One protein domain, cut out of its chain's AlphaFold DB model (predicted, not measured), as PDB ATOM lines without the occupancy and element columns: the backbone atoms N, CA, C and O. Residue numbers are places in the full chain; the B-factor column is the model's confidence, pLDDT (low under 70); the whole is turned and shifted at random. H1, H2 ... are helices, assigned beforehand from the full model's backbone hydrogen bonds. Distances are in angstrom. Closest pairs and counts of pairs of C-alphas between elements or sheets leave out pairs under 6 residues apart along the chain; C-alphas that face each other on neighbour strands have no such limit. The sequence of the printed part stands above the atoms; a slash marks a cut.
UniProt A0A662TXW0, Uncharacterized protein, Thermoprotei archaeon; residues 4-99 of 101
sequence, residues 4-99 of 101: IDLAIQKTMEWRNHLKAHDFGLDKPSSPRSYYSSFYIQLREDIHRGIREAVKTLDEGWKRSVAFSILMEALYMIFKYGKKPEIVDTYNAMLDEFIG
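AT A GLANCE: This is residues 4 to 99 of the 101 residues of an uncharacterized protein of Thermoprotei archaeon (UniProt A0A662TXW0). H3 and H4 lie side by side as a hairpin; H2, the longest helix, folds its last part onto H3, and H1 crosses H2, its first residues reaching H3. Residues 19 to 25 stick out. The 96 printed residues hold four named helices, H1 to H4, and no named strand: all helix, only just compact, close to loose, radius of gyration of the C-alphas 14.9 A, spans 46 by 26 by 18 A.

IN THESE COORDINATES: H1, residues 4 to 20, begins at C-alpha 4 (-21.612, -51.763, -26.401). H2, residues 31 to 54, is 34.3 A long; H3, residues 60 to 80, 30.3 A. H4, residues 84 to 98, ends at C-alpha 98 (-15.105, -54.956, -14.991).

HOW THE PARTS SIT: H3 is the hub. Residues 4 to 8 of H1 touch it; the closest C-alphas, Ile 4 and Leu 70, are 6.3 A apart. H1 touches residues 45 to 53 of H2 at a steep tilt of 55 degrees, C-alphas Thr 11 and Gly 49 closest at 4.1 A. H3 and H4, a hairpin, touch at 12 degrees, a shallow tilt, opposite ways, C-alphas Lys 62 and Ile 98 closest at 5.6 A. H2 and H4 are apart. In H1, H2, H3 and H4 every O i to N i+4 pair is within hydrogen-bond range.

THE WHOLE: The farthest C-alphas, Ser 29 and Gly 99, are 47.1 A apart. The printed part has no cut and no long link. Residues 22 to 29 and 31 to 36 have pLDDT under 70.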
ATOM      1  N   ILE A   4     -21.845 -52.405 -25.095       94.50
ATOM      2  CA  ILE A   4     -21.612 -51.763 -26.401       94.50
ATOM      3  C   ILE A   4     -22.935 -51.522 -27.138       94.50
ATOM      4  O   ILE A   4     -23.188 -50.413 -27.615       94.50
ATOM      5  N   ASP A   5     -23.797 -52.537 -27.214       94.56
ATOM      6  CA  ASP A   5     -25.097 -52.426 -27.880       94.56
ATOM      7  C   ASP A   5     -26.010 -51.435 -27.159       94.56
ATOM      8  O   ASP A   5     -26.668 -50.616 -27.805       94.56
ATOM      9  N   LEU A   6     -25.988 -51.450 -25.823       95.75
ATOM     10  CA  LEU A   6     -26.716 -50.485 -25.009       95.75
ATOM     11  C   LEU A   6     -26.240 -49.050 -25.277       95.75
ATOM     12  O   LEU A   6     -27.067 -48.155 -25.458       95.75
ATOM     13  N   ALA A   7     -24.926 -48.816 -25.346       96.06
ATOM     14  CA  ALA A   7     -24.370 -47.499 -25.652       96.06
ATOM     15  C   ALA A   7     -24.811 -47.000 -27.036       96.06
ATOM     16  O   ALA A   7     -25.258 -45.859 -27.161       96.06
ATOM     17  N   ILE A   8     -24.772 -47.866 -28.055       94.69
ATOM     18  CA  ILE A   8     -25.268 -47.548 -29.404       94.69
ATOM     19  C   ILE A   8     -26.755 -47.185 -29.355       94.69
ATOM     20  O   ILE A   8     -27.155 -46.156 -29.908       94.69
ATOM     21  N   GLN A   9     -27.571 -47.988 -28.666       95.56
ATOM     22  CA  GLN A   9     -29.001 -47.730 -28.516       95.56
ATOM     23  C   GLN A   9     -29.254 -46.364 -27.865       95.56
ATOM     24  O   GLN A   9     -30.027 -45.569 -28.400       95.56
ATOM     25  N   LYS A  10     -28.576 -46.047 -26.755       96.38
ATOM     26  CA  LYS A  10     -28.743 -44.765 -26.054       96.38
ATOM     27  C   LYS A  10     -28.300 -43.568 -26.888       96.38
ATOM     28  O   LYS A  10     -28.975 -42.537 -26.877       96.38
ATOM     29  N   THR A  11     -27.237 -43.704 -27.675       93.75
ATOM     30  CA  THR A  11     -26.849 -42.674 -28.649       93.75
ATOM     31  C   THR A  11     -27.917 -42.491 -29.731       93.75
ATOM     32  O   THR A  11     -28.250 -41.357 -30.079       93.75
ATOM     33  N   MET A  12     -28.495 -43.575 -30.256       91.62
ATOM     34  CA  MET A  12     -29.563 -43.502 -31.260       91.62
ATOM     35  C   MET A  12     -30.845 -42.865 -30.714       91.62
ATOM     36  O   MET A  12     -31.416 -42.000 -31.379       91.62
ATOM     37  N   GLU A  13     -31.282 -43.252 -29.513       93.62
ATOM     38  CA  GLU A  13     -32.439 -42.664 -28.823       93.62
ATOM     39  C   GLU A  13     -32.277 -41.146 -28.685       93.62
ATOM     40  O   GLU A  13     -33.175 -40.385 -29.049       93.62
ATOM     41  N   TRP A  14     -31.098 -40.698 -28.245       90.88
ATOM     42  CA  TRP A  14     -30.798 -39.277 -28.104       90.88
ATOM     43  C   TRP A  14     -30.821 -38.530 -29.441       90.88
ATOM     44  O   TRP A  14     -31.449 -37.481 -29.565       90.88
ATOM     45  N   ARG A  15     -30.207 -39.094 -30.483       87.50
ATOM     46  CA  ARG A  15     -30.202 -38.475 -31.816       87.50
ATOM     47  C   ARG A  15     -31.592 -38.409 -32.436       87.50
ATOM     48  O   ARG A  15     -31.914 -37.436 -33.114       87.50
ATOM     49  N   ASN A  16     -32.426 -39.419 -32.207       87.62
ATOM     50  CA  ASN A  16     -33.821 -39.400 -32.639       87.62
ATOM     51  C   ASN A  16     -34.620 -38.336 -31.881       87.62
ATOM     52  O   ASN A  16     -35.400 -37.614 -32.499       87.62
ATOM     53  N   HIS A  17     -34.374 -38.180 -30.578       87.25
ATOM     54  CA  HIS A  17     -34.957 -37.102 -29.785       87.25
ATOM     55  C   HIS A  17     -34.574 -35.718 -30.336       87.25
ATOM     56  O   HIS A  17     -35.463 -34.895 -30.548       87.25
ATOM     57  N   LEU A  18     -33.293 -35.486 -30.650       82.44
ATOM     58  CA  LEU A  18     -32.821 -34.228 -31.241       82.44
ATOM     59  C   LEU A  18     -33.496 -33.918 -32.584       82.44
ATOM     60  O   LEU A  18     -33.921 -32.788 -32.809       82.44
ATOM     61  N   LYS A  19     -33.640 -34.922 -33.461       79.31
ATOM     62  CA  LYS A  19     -34.332 -34.769 -34.754       79.31
ATOM     63  C   LYS A  19     -35.813 -34.431 -34.599       79.31
ATOM     64  O   LYS A  19     -36.350 -33.702 -35.422       79.31
ATOM     65  N   ALA A  20     -36.472 -34.991 -33.586       81.25
ATOM     66  CA  ALA A  20     -37.901 -34.791 -33.359       81.25
ATOM     67  C   ALA A  20     -38.236 -33.406 -32.780       81.25
ATOM     68  O   ALA A  20     -39.353 -32.937 -32.966       81.25
ATOM     69  N   HIS A  21     -37.293 -32.763 -32.085       71.38
ATOM     70  CA  HIS A  21     -37.538 -31.520 -31.343       71.38
ATOM     71  C   HIS A  21     -37.062 -30.251 -32.063       71.38
ATOM     72  O   HIS A  21     -37.030 -29.196 -31.439       71.38
ATOM     73  N   ASP A  22     -36.709 -30.350 -33.350       59.88
ATOM     74  CA  ASP A  22     -36.284 -29.239 -34.220       59.88
ATOM     75  C   ASP A  22     -35.409 -28.203 -33.490       59.88
ATOM     76  O   ASP A  22     -35.651 -26.996 -33.527       59.88
ATOM     77  N   PHE A  23     -34.392 -28.688 -32.762       59.34
ATOM     78  CA  PHE A  23     -33.356 -27.830 -32.198       59.34
ATOM     79  C   PHE A  23     -32.616 -27.221 -33.379       59.34
ATOM     80  O   PHE A  23     -31.701 -27.864 -33.886       59.34
ATOM     81  N   GLY A  24     -33.081 -26.057 -33.847       51.16
ATOM     82  CA  GLY A  24     -32.639 -25.356 -35.049       51.16
ATOM     83  C   GLY A  24     -31.167 -25.598 -35.336       51.16
ATOM     84  O   GLY A  24     -30.287 -24.938 -34.789       51.16
ATOM     85  N   LEU A  25     -30.902 -26.603 -36.168       54.56
ATOM     86  CA  LEU A  25     -29.564 -26.878 -36.641       54.56
ATOM     87  C   LEU A  25     -29.349 -25.828 -37.714       54.56
ATOM     88  O   LEU A  25     -29.749 -26.045 -38.859       54.56
ATOM     89  N   ASP A  26     -28.776 -24.689 -37.319       56.66
ATOM     90  CA  ASP A  26     -28.155 -23.737 -38.232       56.66
ATOM     91  C   ASP A  26     -27.293 -24.555 -39.183       56.66
ATOM     92  O   ASP A  26     -26.211 -25.031 -38.828       56.66
ATOM     93  N   LYS A  27     -27.839 -24.842 -40.369       57.41
ATOM     94  CA  LYS A  27     -27.171 -25.714 -41.322       57.41
ATOM     95  C   LYS A  27     -25.910 -24.964 -41.721       57.41
ATOM     96  O   LYS A  27     -26.016 -23.863 -42.263       57.41
ATOM     97  N   PRO A  28     -24.723 -25.510 -41.434       62.53
ATOM     98  CA  PRO A  28     -23.488 -24.810 -41.716       62.53
ATOM     99  C   PRO A  28     -23.430 -24.435 -43.194       62.53
ATOM    100  O   PRO A  28     -23.775 -25.225 -44.073       62.53
ATOM    101  N   SER A  29     -22.971 -23.215 -43.452       61.72
ATOM    102  CA  SER A  29     -22.999 -22.559 -44.764       61.72
ATOM    103  C   SER A  29     -22.153 -23.247 -45.842       61.72
ATOM    104  O   SER A  29     -22.237 -22.877 -47.010       61.72
ATOM    105  N   SER A  30     -21.348 -24.257 -45.484       71.50
ATOM    106  CA  SER A  30     -20.567 -25.057 -46.428       71.50
ATOM    107  C   SER A  30     -20.561 -26.551 -46.066       71.50
ATOM    108  O   SER A  30     -20.593 -26.892 -44.878       71.50
ATOM    109  N   PRO A  31     -20.413 -27.460 -47.052       67.94
ATOM    110  CA  PRO A  31     -20.282 -28.897 -46.801       67.94
ATOM    111  C   PRO A  31     -19.114 -29.246 -45.870       67.94
ATOM    112  O   PRO A  31     -19.239 -30.106 -45.006       67.94
ATOM    113  N   ARG A  32     -17.976 -28.547 -45.979       69.69
ATOM    114  CA  ARG A  32     -16.812 -28.784 -45.105       69.69
ATOM    115  C   ARG A  32     -17.124 -28.445 -43.646       69.69
ATOM    116  O   ARG A  32     -16.771 -29.212 -42.751       69.69
ATOM    117  N   SER A  33     -17.809 -27.327 -43.415       67.88
ATOM    118  CA  SER A  33     -18.281 -26.940 -42.084       67.88
ATOM    119  C   SER A  33     -19.330 -27.927 -41.555       67.88
ATOM    120  O   SER A  33     -19.287 -28.253 -40.374       67.88
ATOM    121  N   TYR A  34     -20.181 -28.473 -42.433       68.19
ATOM    122  CA  TYR A  34     -21.154 -29.524 -42.114       68.19
ATOM    123  C   TYR A  34     -20.520 -30.809 -41.605       68.19
ATOM    124  O   TYR A  34     -20.904 -31.305 -40.550       68.19
ATOM    125  N   TYR A  35     -19.518 -31.339 -42.304       67.44
ATOM    126  CA  TYR A  35     -18.859 -32.572 -41.870       67.44
ATOM    127  C   TYR A  35     -18.099 -32.396 -40.549       67.44
ATOM    128  O   TYR A  35     -18.121 -33.296 -39.710       67.44
ATOM    129  N   SER A  36     -17.476 -31.232 -40.335       68.81
ATOM    130  CA  SER A  36     -16.780 -30.916 -39.080       68.81
ATOM    131  C   SER A  36     -17.749 -30.819 -37.895       68.81
ATOM    132  O   SER A  36     -17.556 -31.490 -36.881       68.81
ATOM    133  N   SER A  37     -18.834 -30.048 -38.034       75.81
ATOM    134  CA  SER A  37     -19.843 -29.910 -36.978       75.81
ATOM    135  C   SER A  37     -20.566 -31.227 -36.709       75.81
ATOM    136  O   SER A  37     -20.809 -31.562 -35.556       75.81
ATOM    137  N   PHE A  38     -20.855 -32.005 -37.755       75.50
ATOM    138  CA  PHE A  38     -21.490 -33.314 -37.632       75.50
ATOM    139  C   PHE A  38     -20.633 -34.290 -36.824       75.50
ATOM    140  O   PHE A  38     -21.159 -34.994 -35.965       75.50
ATOM    141  N   TYR A  39     -19.321 -34.329 -37.071       77.31
ATOM    142  CA  TYR A  39     -18.413 -35.206 -36.333       77.31
ATOM    143  C   TYR A  39     -18.309 -34.811 -34.853       77.31
ATOM    144  O   TYR A  39     -18.347 -35.679 -33.981       77.31
ATOM    145  N   ILE A  40     -18.226 -33.509 -34.559       81.44
ATOM    146  CA  ILE A  40     -18.195 -32.996 -33.180       81.44
ATOM    147  C   ILE A  40     -19.502 -33.333 -32.453       81.44
ATOM    148  O   ILE A  40     -19.460 -33.938 -31.385       81.44
ATOM    149  N   GLN A  41     -20.652 -33.031 -33.064       83.88
ATOM    150  CA  GLN A  41     -21.971 -33.343 -32.503       83.88
ATOM    151  C   GLN A  41     -22.137 -34.843 -32.258       83.88
ATOM    152  O   GLN A  41     -22.567 -35.264 -31.190       83.88
ATOM    153  N   LEU A  42     -21.739 -35.676 -33.223       84.69
ATOM    154  CA  LEU A  42     -21.824 -37.122 -33.067       84.69
ATOM    155  C   LEU A  42     -20.950 -37.624 -31.914       84.69
ATOM    156  O   LEU A  42     -21.373 -38.516 -31.183       84.69
ATOM    157  N   ARG A  43     -19.758 -37.056 -31.716       86.56
ATOM    158  CA  ARG A  43     -18.899 -37.406 -30.579       86.56
ATOM    159  C   ARG A  43     -19.564 -37.063 -29.244       86.56
ATOM    160  O   ARG A  43     -19.506 -37.872 -28.320       86.56
ATOM    161  N   GLU A  44     -20.205 -35.903 -29.140       89.69
ATOM    162  CA  GLU A  44     -20.954 -35.503 -27.941       89.69
ATOM    163  C   GLU A  44     -22.151 -36.428 -27.679       89.69
ATOM    164  O   GLU A  44     -22.360 -36.876 -26.548       89.69
ATOM    165  N   ASP A  45     -22.883 -36.796 -28.731       91.44
ATOM    166  CA  ASP A  45     -23.997 -37.743 -28.650       91.44
ATOM    167  C   ASP A  45     -23.534 -39.147 -28.226       91.44
ATOM    168  O   ASP A  45     -24.200 -39.819 -27.431       91.44
ATOM    169  N   ILE A  46     -22.379 -39.595 -28.731       93.12
ATOM    170  CA  ILE A  46     -21.726 -40.847 -28.331       93.12
ATOM    171  C   ILE A  46     -21.359 -40.795 -26.848       93.12
ATOM    172  O   ILE A  46     -21.749 -41.684 -26.094       93.12
ATOM    173  N   HIS A  47     -20.689 -39.727 -26.396       93.94
ATOM    174  CA  HIS A  47     -20.355 -39.544 -24.980       93.94
ATOM    175  C   HIS A  47     -21.606 -39.630 -24.100       93.94
ATOM    176  O   HIS A  47     -21.575 -40.253 -23.038       93.94
ATOM    177  N   ARG A  48     -22.712 -39.012 -24.526       93.94
ATOM    178  CA  ARG A  48     -23.972 -39.041 -23.783       93.94
ATOM    179  C   ARG A  48     -24.564 -40.445 -23.722       93.94
ATOM    180  O   ARG A  48     -24.917 -40.890 -22.634       93.94
ATOM    181  N   GLY A  49     -24.618 -41.153 -24.850       94.44
ATOM    182  CA  GLY A  49     -25.109 -42.532 -24.894       94.44
ATOM    183  C   GLY A  49     -24.289 -43.477 -24.018       94.44
ATOM    184  O   GLY A  49     -24.859 -44.242 -23.245       94.44
ATOM    185  N   ILE A  50     -22.959 -43.346 -24.041       96.31
ATOM    186  CA  ILE A  50     -22.061 -44.118 -23.173       96.31
ATOM    187  C   ILE A  50     -22.303 -43.777 -21.701       96.31
ATOM    188  O   ILE A  50     -22.391 -44.690 -20.886       96.31
ATOM    189  N   ARG A  51     -22.462 -42.493 -21.340       95.50
ATOM    190  CA  ARG A  51     -22.787 -42.105 -19.953       95.50
ATOM    191  C   ARG A  51     -24.077 -42.746 -19.464       95.50
ATOM    192  O   ARG A  51     -24.134 -43.130 -18.304       95.50
ATOM    193  N   GLU A  52     -25.101 -42.834 -20.305       96.00
ATOM    194  CA  GLU A  52     -26.345 -43.511 -19.936       96.00
ATOM    195  C   GLU A  52     -26.162 -45.029 -19.840       96.00
ATOM    196  O   GLU A  52     -26.707 -45.637 -18.924       96.00
ATOM    197  N   ALA A  53     -25.362 -45.634 -20.721       95.31
ATOM    198  CA  ALA A  53     -25.070 -47.064 -20.672       95.31
ATOM    199  C   ALA A  53     -24.316 -47.453 -19.396       95.31
ATOM    200  O   ALA A  53     -24.754 -48.339 -18.677       95.31
ATOM    201  N   VAL A  54     -23.237 -46.750 -19.036       96.12
ATOM    202  CA  VAL A  54     -22.433 -47.112 -17.852       96.12
ATOM    203  C   VAL A  54     -23.170 -46.926 -16.525       96.12
ATOM    204  O   VAL A  54     -22.715 -47.436 -15.507       96.12
ATOM    205  N   LYS A  55     -24.311 -46.222 -16.490       94.88
ATOM    206  CA  LYS A  55     -25.139 -46.127 -15.275       94.88
ATOM    207  C   LYS A  55     -25.747 -47.466 -14.858       94.88
ATOM    208  O   LYS A  55     -26.157 -47.564 -13.707       94.88
ATOM    209  N   THR A  56     -25.808 -48.461 -15.749       93.38
ATOM    210  CA  THR A  56     -26.277 -49.812 -15.400       93.38
ATOM    211  C   THR A  56     -25.289 -50.580 -14.527       93.38
ATOM    212  O   THR A  56     -25.677 -51.568 -13.921       93.38
ATOM    213  N   LEU A  57     -24.031 -50.136 -14.453       92.50
ATOM    214  CA  LEU A  57     -23.032 -50.695 -13.547       92.50
ATOM    215  C   LEU A  57     -23.186 -50.061 -12.165       92.50
ATOM    216  O   LEU A  57     -23.313 -48.838 -12.067       92.50
ATOM    217  N   ASP A  58     -23.112 -50.843 -11.095       90.19
ATOM    218  CA  ASP A  58     -23.289 -50.329  -9.733       90.19
ATOM    219  C   ASP A  58     -22.038 -49.604  -9.222       90.19
ATOM    220  O   ASP A  58     -22.120 -48.521  -8.633       90.19
ATOM    221  N   GLU A  59     -20.855 -50.153  -9.493       92.75
ATOM    222  CA  GLU A  59     -19.604 -49.643  -8.947       92.75
ATOM    223  C   GLU A  59     -19.046 -48.470  -9.759       92.75
ATOM    224  O   GLU A  59     -18.726 -48.581 -10.944       92.75
ATOM    225  N   GLY A  60     -18.834 -47.330  -9.093       92.38
ATOM    226  CA  GLY A  60     -18.376 -46.099  -9.746       92.38
ATOM    227  C   GLY A  60     -17.047 -46.229 -10.501       92.38
ATOM    228  O   GLY A  60     -16.880 -45.613 -11.551       92.38
ATOM    229  N   TRP A  61     -16.115 -47.055 -10.017       94.06
ATOM    230  CA  TRP A  61     -14.842 -47.281 -10.707       94.06
ATOM    231  C   TRP A  61     -15.029 -48.071 -12.012       94.06
ATOM    232  O   TRP A  61     -14.420 -47.709 -13.022       94.06
ATOM    233  N   LYS A  62     -15.933 -49.065 -12.036       94.56
ATOM    234  CA  LYS A  62     -16.276 -49.814 -13.253       94.56
ATOM    235  C   LYS A  62     -16.885 -48.897 -14.300       94.56
ATOM    236  O   LYS A  62     -16.535 -49.006 -15.468       94.56
ATOM    237  N   ARG A  63     -17.715 -47.927 -13.891       95.12
ATOM    238  CA  ARG A  63     -18.276 -46.919 -14.811       95.12
ATOM    239  C   ARG A  63     -17.190 -46.144 -15.548       95.12
ATOM    240  O   ARG A  63     -17.303 -45.951 -16.752       95.12
ATOM    241  N   SER A  64     -16.144 -45.711 -14.846       94.62
ATOM    242  CA  SER A  64     -15.037 -44.942 -15.433       94.62
ATOM    243  C   SER A  64     -14.204 -45.768 -16.417       94.62
ATOM    244  O   SER A  64     -13.828 -45.276 -17.486       94.62
ATOM    245  N   VAL A  65     -13.946 -47.034 -16.077       95.12
ATOM    246  CA  VAL A  65     -13.217 -47.964 -16.948       95.12
ATOM    247  C   VAL A  65     -14.057 -48.311 -18.177       95.12
ATOM    248  O   VAL A  65     -13.610 -48.100 -19.305       95.12
ATOM    249  N   ALA A  66     -15.310 -48.723 -17.969       96.12
ATOM    250  CA  ALA A  66     -16.258 -49.017 -19.035       96.12
ATOM    251  C   ALA A  66     -16.462 -47.815 -19.960       96.12
ATOM    252  O   ALA A  66     -16.483 -47.980 -21.172       96.12
ATOM    253  N   PHE A  67     -16.540 -46.593 -19.420       96.44
ATOM    254  CA  PHE A  67     -16.657 -45.381 -20.228       96.44
ATOM    255  C   PHE A  67     -15.489 -45.245 -21.212       96.44
ATOM    256  O   PHE A  67     -15.706 -44.992 -22.394       96.44
ATOM    257  N   SER A  68     -14.257 -45.445 -20.738       95.94
ATOM    258  CA  SER A  68     -13.053 -45.345 -21.571       95.94
ATOM    259  C   SER A  68     -13.015 -46.425 -22.655       95.94
ATOM    260  O   SER A  68     -12.723 -46.122 -23.810       95.94
ATOM    261  N   ILE A  69     -13.371 -47.665 -22.308       96.50
ATOM    262  CA  ILE A  69     -13.394 -48.785 -23.260       96.50
ATOM    263  C   ILE A  69     -14.499 -48.589 -24.306       96.50
ATOM    264  O   ILE A  69     -14.254 -48.729 -25.503       96.50
ATOM    265  N   LEU A  70     -15.702 -48.192 -23.882       96.50
ATOM    266  CA  LEU A  70     -16.826 -47.928 -24.781       96.50
ATOM    267  C   LEU A  70     -16.545 -46.753 -25.721       96.50
ATOM    268  O   LEU A  70     -16.964 -46.789 -26.875       96.50
ATOM    269  N   MET A  71     -15.817 -45.733 -25.265       95.31
ATOM    270  CA  MET A  71     -15.391 -44.623 -26.119       95.31
ATOM    271  C   MET A  71     -14.548 -45.102 -27.300       95.31
ATOM    272  O   MET A  71     -14.810 -44.708 -28.438       95.31
ATOM    273  N   GLU A  72     -13.575 -45.974 -27.039       95.56
ATOM    274  CA  GLU A  72     -12.732 -46.545 -28.087       95.56
ATOM    275  C   GLU A  72     -13.533 -47.504 -28.982       95.56
ATOM    276  O   GLU A  72     -13.470 -47.409 -30.209       95.56
ATOM    277  N   ALA A  73     -14.372 -48.361 -28.391       96.06
ATOM    278  CA  ALA A  73     -15.221 -49.292 -29.131       96.06
ATOM    279  C   ALA A  73     -16.159 -48.566 -30.111       96.06
ATOM    280  O   ALA A  73     -16.214 -48.903 -31.297       96.06
ATOM    281  N   LEU A  74     -16.871 -47.530 -29.650       94.75
ATOM    282  CA  LEU A  74     -17.776 -46.753 -30.498       94.75
ATOM    283  C   LEU A  74     -17.015 -45.930 -31.546       94.75
ATOM    284  O   LEU A  74     -17.521 -45.768 -32.657       94.75
ATOM    285  N   TYR A  75     -15.797 -45.461 -31.252       92.69
ATOM    286  CA  TYR A  75     -14.933 -44.828 -32.254       92.69
ATOM    287  C   TYR A  75     -14.530 -45.809 -33.365       92.69
ATOM    288  O   TYR A  75     -14.649 -45.485 -34.551       92.69
ATOM    289  N   MET A  76     -14.120 -47.026 -33.005       94.50
ATOM    290  CA  MET A  76     -13.761 -48.073 -33.965       94.50
ATOM    291  C   MET A  76     -14.959 -48.496 -34.818       94.50
ATOM    292  O   MET A  76     -14.834 -48.601 -36.040       94.50
ATOM    293  N   ILE A  77     -16.137 -48.645 -34.208       93.75
ATOM    294  CA  ILE A  77     -17.393 -48.925 -34.916       93.75
ATOM    295  C   ILE A  77     -17.759 -47.776 -35.861       93.75
ATOM    296  O   ILE A  77     -18.170 -48.021 -36.993       93.75
ATOM    297  N   PHE A  78     -17.591 -46.523 -35.438       88.50
ATOM    298  CA  PHE A  78     -17.846 -45.370 -36.298       88.50
ATOM    299  C   PHE A  78     -16.902 -45.338 -37.508       88.50
ATOM    300  O   PHE A  78     -17.337 -45.080 -38.629       88.50
ATOM    301  N   LYS A  79     -15.613 -45.622 -37.295       88.94
ATOM    302  CA  LYS A  79     -14.577 -45.545 -38.330       88.94
ATOM    303  C   LYS A  79     -14.613 -46.711 -39.319       88.94
ATOM    304  O   LYS A  79     -14.369 -46.504 -40.505       88.94
ATOM    305  N   TYR A  80     -14.884 -47.925 -38.841       93.06
ATOM    306  CA  TYR A  80     -14.749 -49.160 -39.622       93.06
ATOM    307  C   TYR A  80     -16.065 -49.921 -39.828       93.06
ATOM    308  O   TYR A  80     -16.073 -50.946 -40.515       93.06
ATOM    309  N   GLY A  81     -17.168 -49.425 -39.267       92.06
ATOM    310  CA  GLY A  81     -18.454 -50.114 -39.214       92.06
ATOM    311  C   GLY A  81     -18.559 -51.076 -38.028       92.06
ATOM    312  O   GLY A  81     -17.565 -51.454 -37.407       92.06
ATOM    313  N   LYS A  82     -19.792 -51.496 -37.716       93.00
ATOM    314  CA  LYS A  82     -20.072 -52.480 -36.659       93.00
ATOM    315  C   LYS A  82     -19.694 -53.883 -37.138       93.00
ATOM    316  O   LYS A  82     -20.542 -54.626 -37.626       93.00
ATOM    317  N   LYS A  83     -18.411 -54.216 -37.030       94.38
ATOM    318  CA  LYS A  83     -17.898 -55.552 -37.330       94.38
ATOM    319  C   LYS A  83     -17.931 -56.440 -36.081       94.38
ATOM    320  O   LYS A  83     -17.626 -55.921 -35.004       94.38
ATOM    321  N   PRO A  84     -18.259 -57.740 -36.203       94.94
ATOM    322  CA  PRO A  84     -18.278 -58.658 -35.064       94.94
ATOM    323  C   PRO A  84     -16.953 -58.671 -34.301       94.94
ATOM    324  O   PRO A  84     -16.959 -58.515 -33.089       94.94
ATOM    325  N   GLU A  85     -15.814 -58.692 -35.005       96.25
ATOM    326  CA  GLU A  85     -14.500 -58.800 -34.356       96.25
ATOM    327  C   GLU A  85     -14.195 -57.608 -33.436       96.25
ATOM    328  O   GLU A  85     -13.550 -57.765 -32.402       96.25
ATOM    329  N   ILE A  86     -14.673 -56.411 -33.794       94.69
ATOM    330  CA  ILE A  86     -14.541 -55.209 -32.960       94.69
ATOM    331  C   ILE A  86     -15.377 -55.383 -31.691       94.69
ATOM    332  O   ILE A  86     -14.875 -55.174 -30.589       94.69
ATOM    333  N   VAL A  87     -16.644 -55.775 -31.841       95.31
ATOM    334  CA  VAL A  87     -17.568 -55.952 -30.714       95.31
ATOM    335  C   VAL A  87     -17.050 -57.024 -29.756       95.31
ATOM    336  O   VAL A  87     -16.991 -56.773 -28.556       95.31
ATOM    337  N   ASP A  88     -16.603 -58.161 -30.282       95.44
ATOM    338  CA  ASP A  88     -16.081 -59.276 -29.490       95.44
ATOM    339  C   ASP A  88     -14.804 -58.879 -28.740       95.44
ATOM    340  O   ASP A  88     -14.689 -59.135 -27.544       95.44
ATOM    341  N   THR A  89     -13.878 -58.178 -29.406       96.25
ATOM    342  CA  THR A  89     -12.633 -57.699 -28.782       96.25
ATOM    343  C   THR A  89     -12.925 -56.772 -27.603       96.25
ATOM    344  O   THR A  89     -12.380 -56.955 -26.517       96.25
ATOM    345  N   TYR A  90     -13.792 -55.774 -27.791       96.25
ATOM    346  CA  TYR A  90     -14.078 -54.807 -26.730       96.25
ATOM    347  C   TYR A  90     -14.992 -55.370 -25.637       96.25
ATOM    348  O   TYR A  90     -14.866 -54.944 -24.492       96.25
ATOM    349  N   ASN A  91     -15.866 -56.337 -25.941       94.50
ATOM    350  CA  ASN A  91     -16.596 -57.073 -24.908       94.50
ATOM    351  C   ASN A  91     -15.637 -57.892 -24.043       94.50
ATOM    352  O   ASN A  91     -15.697 -57.756 -22.829       94.50
ATOM    353  N   ALA A  92     -14.690 -58.618 -24.644       94.81
ATOM    354  CA  ALA A  92     -13.680 -59.357 -23.889       94.81
ATOM    355  C   ALA A  92     -12.834 -58.434 -22.994       94.81
ATOM    356  O   ALA A  92     -12.570 -58.766 -21.842       94.81
ATOM    357  N   MET A  93     -12.459 -57.245 -23.485       95.38
ATOM    358  CA  MET A  93     -11.775 -56.242 -22.660       95.38
ATOM    359  C   MET A  93     -12.651 -55.745 -21.505       95.38
ATOM    360  O   MET A  93     -12.165 -55.572 -20.392       95.38
ATOM    361  N   LEU A  94     -13.937 -55.480 -21.747       95.25
ATOM    362  CA  LEU A  94     -14.856 -55.095 -20.676       95.25
ATOM    363  C   LEU A  94     -14.947 -56.211 -19.624       95.25
ATOM    364  O   LEU A  94     -14.751 -55.927 -18.445       95.25
ATOM    365  N   ASP A  95     -15.135 -57.459 -20.045       94.12
ATOM    366  CA  ASP A  95     -15.223 -58.612 -19.147       94.12
ATOM    367  C   ASP A  95     -13.941 -58.787 -18.317       94.12
ATOM    368  O   ASP A  95     -14.006 -59.046 -17.115       94.12
ATOM    369  N   GLU A  96     -12.770 -58.567 -18.923       94.38
ATOM    370  CA  GLU A  96     -11.470 -58.623 -18.245       94.38
ATOM    371  C   GLU A  96     -11.337 -57.561 -17.141       94.38
ATOM    372  O   GLU A  96     -10.836 -57.851 -16.052       94.38
ATOM    373  N   PHE A  97     -11.781 -56.326 -17.397       92.88
ATOM    374  CA  PHE A  97     -11.563 -55.212 -16.469       92.88
ATOM    375  C   PHE A  97     -12.682 -55.002 -15.449       92.88
ATOM    376  O   PHE A  97     -12.415 -54.524 -14.343       92.88
ATOM    377  N   ILE A  98     -13.933 -55.275 -15.817       92.62
ATOM    378  CA  ILE A  98     -15.105 -54.956 -14.991       92.62
ATOM    379  C   ILE A  98     -15.986 -56.172 -14.666       92.62
ATOM    380  O   ILE A  98     -16.875 -56.039 -13.818       92.62
ATOM    381  N   GLY A  99     -15.688 -57.345 -15.237       87.50
ATOM    382  CA  GLY A  99     -16.497 -58.561 -15.126       87.50
ATOM    383  C   GLY A  99     -17.678 -58.580 -16.102       87.50
ATOM    384  O   GLY A  99     -17.840 -57.653 -16.892       87.50
TER     385      GLY A  99